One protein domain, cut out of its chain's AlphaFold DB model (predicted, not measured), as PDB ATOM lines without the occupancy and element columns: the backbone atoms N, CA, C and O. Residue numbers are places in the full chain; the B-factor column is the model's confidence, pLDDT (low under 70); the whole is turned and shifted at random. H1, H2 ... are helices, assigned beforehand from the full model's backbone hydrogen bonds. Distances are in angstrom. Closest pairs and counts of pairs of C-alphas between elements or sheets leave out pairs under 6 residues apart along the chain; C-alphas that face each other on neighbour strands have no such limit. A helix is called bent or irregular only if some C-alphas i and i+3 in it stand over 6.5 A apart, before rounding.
ATOM      1  N   LYS A 147     166.342 173.928 229.907       95.88
ATOM      2  CA  LYS A 147     165.582 173.951 231.165       95.88
ATOM      3  C   LYS A 147     164.270 174.720 231.003       95.88
ATOM      4  O   LYS A 147     163.220 174.194 231.357       95.88
ATOM      5  N   LYS A 148     164.326 175.921 230.418       96.06
ATOM      6  CA  LYS A 148     163.128 176.744 230.193       96.06
ATOM      7  C   LYS A 148     162.141 176.066 229.242       96.06
ATOM      8  O   LYS A 148     160.941 176.099 229.485       96.06
ATOM      9  N   ILE A 149     162.633 175.406 228.191       96.25
ATOM     10  CA  ILE A 149     161.753 174.707 227.245       96.25
ATOM     11  C   ILE A 149     161.048 173.525 227.909       96.25
ATOM     12  O   ILE A 149     159.851 173.358 227.705       96.25
ATOM     13  N   LYS A 150     161.725 172.772 228.784       95.81
ATOM     14  CA  LYS A 150     161.074 171.708 229.566       95.81
ATOM     15  C   LYS A 150     160.016 172.231 230.536       95.81
ATOM     16  O   LYS A 150     158.982 171.591 230.696       95.81
ATOM     17  N   GLU A 151     160.247 173.386 231.160       96.00
ATOM     18  CA  GLU A 151     159.263 174.035 232.039       96.00
ATOM     19  C   GLU A 151     158.006 174.477 231.268       96.00
ATOM     20  O   GLU A 151     156.898 174.341 231.780       96.00
ATOM     21  N   ILE A 152     158.163 174.960 230.030       95.81
ATOM     22  CA  ILE A 152     157.048 175.460 229.212       95.81
ATOM     23  C   ILE A 152     156.318 174.323 228.488       95.81
ATOM     24  O   ILE A 152     155.087 174.316 228.469       95.81
ATOM     25  N   PHE A 153     157.047 173.390 227.868       95.44
ATOM     26  CA  PHE A 153     156.511 172.374 226.951       95.44
ATOM     27  C   PHE A 153     156.445 170.956 227.528       95.44
ATOM     28  O   PHE A 153     155.785 170.099 226.943       95.44
ATOM     29  N   GLY A 154     157.056 170.714 228.688       96.25
ATOM     30  CA  GLY A 154     157.155 169.396 229.313       96.25
ATOM     31  C   GLY A 154     158.492 168.703 229.037       96.25
ATOM     32  O   GLY A 154     159.223 169.040 228.106       96.25
ATOM     33  N   ASN A 155     158.822 167.712 229.870       95.50
ATOM     34  CA  ASN A 155     160.131 167.045 229.851       95.50
ATOM     35  C   ASN A 155     160.425 166.253 228.571       95.50
ATOM     36  O   ASN A 155     161.600 166.082 228.243       95.50
ATOM     37  N   ASP A 156     159.377 165.807 227.879       94.06
ATOM     38  CA  ASP A 156     159.460 164.958 226.686       94.06
ATOM     39  C   ASP A 156     159.365 165.758 225.374       94.06
ATOM     40  O   ASP A 156     159.349 165.173 224.293       94.06
ATOM     41  N   TYR A 157     159.290 167.093 225.444       93.25
ATOM     42  CA  TYR A 157     159.234 167.934 224.249       93.25
ATOM     43  C   TYR A 157     160.591 167.977 223.537       93.25
ATOM     44  O   TYR A 157     161.623 168.260 224.154       93.25
ATOM     45  N   VAL A 158     160.580 167.735 222.225       93.69
ATOM     46  CA  VAL A 158     161.766 167.737 221.363       93.69
ATOM     47  C   VAL A 158     161.687 168.926 220.411       93.69
ATOM     48  O   VAL A 158     160.671 169.138 219.758       93.69
ATOM     49  N   VAL A 159     162.769 169.705 220.341       95.19
ATOM     50  CA  VAL A 159     162.923 170.791 219.365       95.19
ATOM     51  C   VAL A 159     163.663 170.235 218.150       95.19
ATOM     52  O   VAL A 159     164.891 170.170 218.147       95.19
ATOM     53  N   ASP A 160     162.913 169.804 217.141       94.94
ATOM     54  CA  ASP A 160     163.428 169.217 215.895       94.94
ATOM     55  C   ASP A 160     162.792 169.814 214.625       94.94
ATOM     56  O   ASP A 160     163.089 169.372 213.516       94.94
ATOM     57  N   SER A 161     161.951 170.843 214.775       94.06
ATOM     58  CA  SER A 161     161.229 171.491 213.679       94.06
ATOM     59  C   SER A 161     161.170 173.011 213.839       94.06
ATOM     60  O   SER A 161     161.072 173.537 214.951       94.06
ATOM     61  N   TRP A 162     161.150 173.717 212.706       94.75
ATOM     62  CA  TRP A 162     160.917 175.162 212.627       94.75
ATOM     63  C   TRP A 162     159.531 175.588 213.130       94.75
ATOM     64  O   TRP A 162     159.351 176.736 213.543       94.75
ATOM     65  N   ASP A 163     158.584 174.649 213.216       93.62
ATOM     66  CA  ASP A 163     157.297 174.833 213.897       93.62
ATOM     67  C   ASP A 163     157.454 175.390 215.316       93.62
ATOM     68  O   ASP A 163     156.565 176.084 215.811       93.62
ATOM     69  N   PHE A 164     158.579 175.099 215.974       95.19
ATOM     70  CA  PHE A 164     158.891 175.594 217.308       95.19
ATOM     71  C   PHE A 164     158.861 177.128 217.404       95.19
ATOM     72  O   PHE A 164     158.450 177.654 218.436       95.19
ATOM     73  N   ILE A 165     159.245 177.837 216.337       93.81
ATOM     74  CA  ILE A 165     159.237 179.308 216.296       93.81
ATOM     75  C   ILE A 165     158.197 179.888 215.332       93.81
ATOM     76  O   ILE A 165     157.777 181.022 215.530       93.81
ATOM     77  N   PHE A 166     157.758 179.150 214.306       92.81
ATOM     78  CA  PHE A 166     156.838 179.695 213.296       92.81
ATOM     79  C   PHE A 166     155.359 179.401 213.551       92.81
ATOM     80  O   PHE A 166     154.508 180.079 212.977       92.81
ATOM     81  N   LYS A 167     155.017 178.441 214.420       94.62
ATOM     82  CA  LYS A 167     153.623 178.264 214.842       94.62
ATOM     83  C   LYS A 167     153.274 179.242 215.952       94.62
ATOM     84  O   LYS A 167     153.936 179.267 216.989       94.62
ATOM     85  N   GLU A 168     152.175 179.965 215.758       95.25
ATOM     86  CA  GLU A 168     151.637 180.935 216.719       95.25
ATOM     87  C   GLU A 168     151.482 180.325 218.121       95.25
ATOM     88  O   GLU A 168     151.975 180.874 219.102       95.25
ATOM     89  N   GLU A 169     150.921 179.113 218.212       95.25
ATOM     90  CA  GLU A 169     150.742 178.400 219.486       95.25
ATOM     91  C   GLU A 169     152.052 178.161 220.258       95.25
ATOM     92  O   GLU A 169     152.049 178.141 221.491       95.25
ATOM     93  N   ASN A 170     153.174 177.978 219.553       95.94
ATOM     94  CA  ASN A 170     154.472 177.727 220.169       95.94
ATOM     95  C   ASN A 170     155.145 179.046 220.543       95.94
ATOM     96  O   ASN A 170     155.558 179.213 221.693       95.94
ATOM     97  N   ILE A 171     155.204 180.003 219.614       95.50
ATOM     98  CA  ILE A 171     155.892 181.275 219.855       95.50
ATOM     99  C   ILE A 171     155.209 182.106 220.947       95.50
ATOM    100  O   ILE A 171     155.914 182.638 221.804       95.50
ATOM    101  N   SER A 172     153.872 182.105 221.038       96.00
ATOM    102  CA  SER A 172     153.152 182.779 222.131       96.00
ATOM    103  C   SER A 172     153.513 182.217 223.509       96.00
ATOM    104  O   SER A 172     153.529 182.940 224.503       96.00
ATOM    105  N   ARG A 173     153.854 180.925 223.606       96.00
ATOM    106  CA  ARG A 173     154.326 180.331 224.870       96.00
ATOM    107  C   ARG A 173     155.761 180.742 225.183       96.00
ATOM    108  O   ARG A 173     156.085 180.916 226.359       96.00
ATOM    109  N   LEU A 174     156.599 180.890 224.156       96.31
ATOM    110  CA  LEU A 174     158.006 181.288 224.270       96.31
ATOM    111  C   LEU A 174     158.189 182.757 224.677       96.31
ATOM    112  O   LEU A 174     159.238 183.098 225.229       96.31
ATOM    113  N   GLU A 175     157.179 183.615 224.497       93.06
ATOM    114  CA  GLU A 175     157.201 185.011 224.970       93.06
ATOM    115  C   GLU A 175     157.567 185.119 226.458       93.06
ATOM    116  O   GLU A 175     158.287 186.030 226.865       93.06
ATOM    117  N   GLN A 176     157.169 184.130 227.262       93.56
ATOM    118  CA  GLN A 176     157.475 184.055 228.694       93.56
ATOM    119  C   GLN A 176     158.981 183.974 228.999       93.56
ATOM    120  O   GLN A 176     159.411 184.324 230.099       93.56
ATOM    121  N   CYS A 177     159.795 183.480 228.061       94.38
ATOM    122  CA  CYS A 177     161.236 183.316 228.243       94.38
ATOM    123  C   CYS A 177     162.111 184.182 227.333       94.38
ATOM    124  O   CYS A 177     163.325 184.204 227.565       94.38
ATOM    125  N   GLY A 178     161.501 184.897 226.385       94.94
ATOM    126  CA  GLY A 178     162.162 185.723 225.379       94.94
ATOM    127  C   GLY A 178     162.526 184.935 224.119       94.94
ATOM    128  O   GLY A 178     163.014 183.808 224.197       94.94
ATOM    129  N   VAL A 179     162.307 185.561 222.962       95.62
ATOM    130  CA  VAL A 179     162.685 185.054 221.636       95.62
ATOM    131  C   VAL A 179     163.485 186.144 220.935       95.62
ATOM    132  O   VAL A 179     163.094 187.309 220.953       95.62
ATOM    133  N   ALA A 180     164.608 185.764 220.336       95.12
ATOM    134  CA  ALA A 180     165.420 186.634 219.499       95.12
ATOM    135  C   ALA A 180     165.594 185.976 218.130       95.12
ATOM    136  O   ALA A 180     165.695 184.752 218.036       95.12
ATOM    137  N   VAL A 181     165.622 186.797 217.087       93.75
ATOM    138  CA  VAL A 181     165.832 186.377 215.700       93.75
ATOM    139  C   VAL A 181     167.043 187.134 215.171       93.75
ATOM    140  O   VAL A 181     167.305 188.255 215.609       93.75
ATOM    141  N   LEU A 182     167.797 186.509 214.267       92.31
ATOM    142  CA  LEU A 182     168.912 187.169 213.597       92.31
ATOM    143  C   LEU A 182     168.418 188.411 212.848       92.31
ATOM    144  O   LEU A 182     167.409 188.358 212.148       92.31
ATOM    145  N   ASP A 183     169.171 189.501 212.943       91.56
ATOM    146  CA  ASP A 183     168.988 190.676 212.090       91.56
ATOM    147  C   ASP A 183     169.670 190.437 210.731       91.56
ATOM    148  O   ASP A 183     170.659 191.069 210.375       91.56
ATOM    149  N   SER A 184     169.197 189.407 210.025       91.38
ATOM    150  CA  SER A 184     169.702 188.959 208.724       91.38
ATOM    151  C   SER A 184     168.502 188.621 207.837       91.38
ATOM    152  O   SER A 184     167.978 187.504 207.898       91.38
ATOM    153  N   PRO A 185     167.985 189.580 207.046       89.94
ATOM    154  CA  PRO A 185     166.763 189.367 206.279       89.94
ATOM    155  C   PRO A 185     166.923 188.225 205.273       89.94
ATOM    156  O   PRO A 185     166.019 187.403 205.145       89.94
ATOM    157  N   VAL A 186     168.075 188.126 204.602       89.12
ATOM    158  CA  VAL A 186     168.342 187.073 203.609       89.12
ATOM    159  C   VAL A 186     168.225 185.683 204.238       89.12
ATOM    160  O   VAL A 186     167.524 184.822 203.701       89.12
ATOM    161  N   GLU A 187     168.835 185.471 205.403       89.00
ATOM    162  CA  GLU A 187     168.794 184.177 206.088       89.00
ATOM    163  C   GLU A 187     167.424 183.879 206.704       89.00
ATOM    164  O   GLU A 187     166.907 182.763 206.578       89.00
ATOM    165  N   VAL A 188     166.811 184.868 207.360       91.62
ATOM    166  CA  VAL A 188     165.529 184.689 208.051       91.62
ATOM    167  C   VAL A 188     164.414 184.412 207.050       91.62
ATOM    168  O   VAL A 188     163.670 183.449 207.234       91.62
ATOM    169  N   PHE A 189     164.320 185.176 205.956       91.94
ATOM    170  CA  PHE A 189     163.319 184.906 204.926       91.94
ATOM    171  C   PHE A 189     163.527 183.534 204.288       91.94
ATOM    172  O   PHE A 189     162.562 182.781 204.178       91.94
ATOM    173  N   ALA A 190     164.763 183.162 203.937       89.69
ATOM    174  CA  ALA A 190     165.042 181.838 203.378       89.69
ATOM    175  C   ALA A 190     164.607 180.707 204.327       89.69
ATOM    176  O   ALA A 190     164.055 179.703 203.883       89.69
ATOM    177  N   THR A 191     164.781 180.898 205.636       90.00
ATOM    178  CA  THR A 191     164.364 179.930 206.659       90.00
ATOM    179  C   THR A 191     162.845 179.733 206.703       90.00
ATOM    180  O   THR A 191     162.389 178.610 206.895       90.00
ATOM    181  N   THR A 192     162.055 180.789 206.477       85.62
ATOM    182  CA  THR A 192     160.578 180.705 206.478       85.62
ATOM    183  C   THR A 192     159.983 180.011 205.248       85.62
ATOM    184  O   THR A 192     158.801 179.679 205.255       85.62
ATOM    185  N   LEU A 193     160.773 179.814 204.185       83.31
ATOM    186  CA  LEU A 193     160.321 179.249 202.908       83.31
ATOM    187  C   LEU A 193     160.649 177.752 202.747       83.31
ATOM    188  O   LEU A 193     160.359 177.193 201.687       83.31
TER     189      LEU A 193
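What this domain is: This is residues 147 to 193 of the 194 residues of the protein "Extracellular solute-binding protein" of Ruminobacter amylophilus (UniProt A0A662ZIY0). Four short helices are strung out along a loose, elongated shape: H1 lies towards one end, H2 and H3 meet at a corner in between, and H4 lies towards the other end. Two extended links run along the length, residues 154 to 162 on one side of the H2 and H3 corner and residues 175 to 184 on the other, and residues 182 to 190, of which 185 to 190 belong to H4, stick out from the body. The printed part has 47 residues with four named helices, in the order H1, H2, H3, H4, and no named strand; its class is all helix. It is only just loose, close to compact, with a radius of gyration of the C-alphas of 11.8 A, and the C-alphas span 34 by 19 by 17 A.

Where its parts are: The printed part begins with H1, residues 147 to 153, which measures 10.1 A from the C-alpha of Lys 147 at (165.582, 173.951, 231.165) to that of Phe 153 at (156.511, 172.374, 226.951). After residues 154 to 162 comes H2, residues 163 to 166, a helix of four residues with 4.9 A between its first and last C-alphas. Lys 167 stands between it and H3, residues 168 to 174, which measures 9.9 A from the C-alpha of Glu 168 to that of Leu 174. Residues 175 to 184 then lead to H4, residues 185 to 192, the longest helix by residues, with 10.6 A from the C-alpha of Pro 185 at (166.763, 189.367, 206.279) to that of Thr 192 at (160.578, 180.705, 206.478). Leu 193 follows as the last printed residue. None of the helices is bent or irregular.

How they stand to each other: H1 touches no helix but is near H3. These two are close but not clearly touching, with 2 pairs of C-alphas within 8 A; the closest C-alphas are those of Ile 152 and Arg 173, 7.1 A apart. H1 and H3 run opposite ways at a shallow tilt of 33 degrees, only just short of steep. H1 and H2 are apart, though they follow each other in the chain. H2 and H3 touch only at the corner by their link, with 4 pairs of C-alphas within 8 A; the closest C-alphas are those of Ile 165 and Ile 171, 5.3 A apart, and the centres are 7.7 A apart. H4 touches no helix. It is close to H2 but not clearly touching, the closest C-alphas being those of Phe 166 and Thr 192, 7.8 A apart. H3 and H4 are apart, and so are H1 and H4. In H1 and H4 every O i to N i+4 pair is within hydrogen-bond range; in H3 it is 2 of 3, and H2 is too short for such a pair, its one O i to N i+3 pair not being within range.

The domain as a whole: The C-alphas farthest apart are those of Asn 155 and Val 186, at 34.0 A, and from the first to the last printed C-alpha, Lys 147 to Leu 193, it is 29.2 A. Residues 182 to 190 stand free; the body without them has 38 residues and spans 30 by 19 by 16 A, with a radius of gyration of 10.1 A. The link from H2 to H3 is tight, those from H1 to H2 and from H3 to H4 are short, and no link is long. The printed part has no cut. The mean pLDDT of the printed part is 93.6, and no printed residue is under 70; the mean is 96 in H1 and in H3, and 90 in H4.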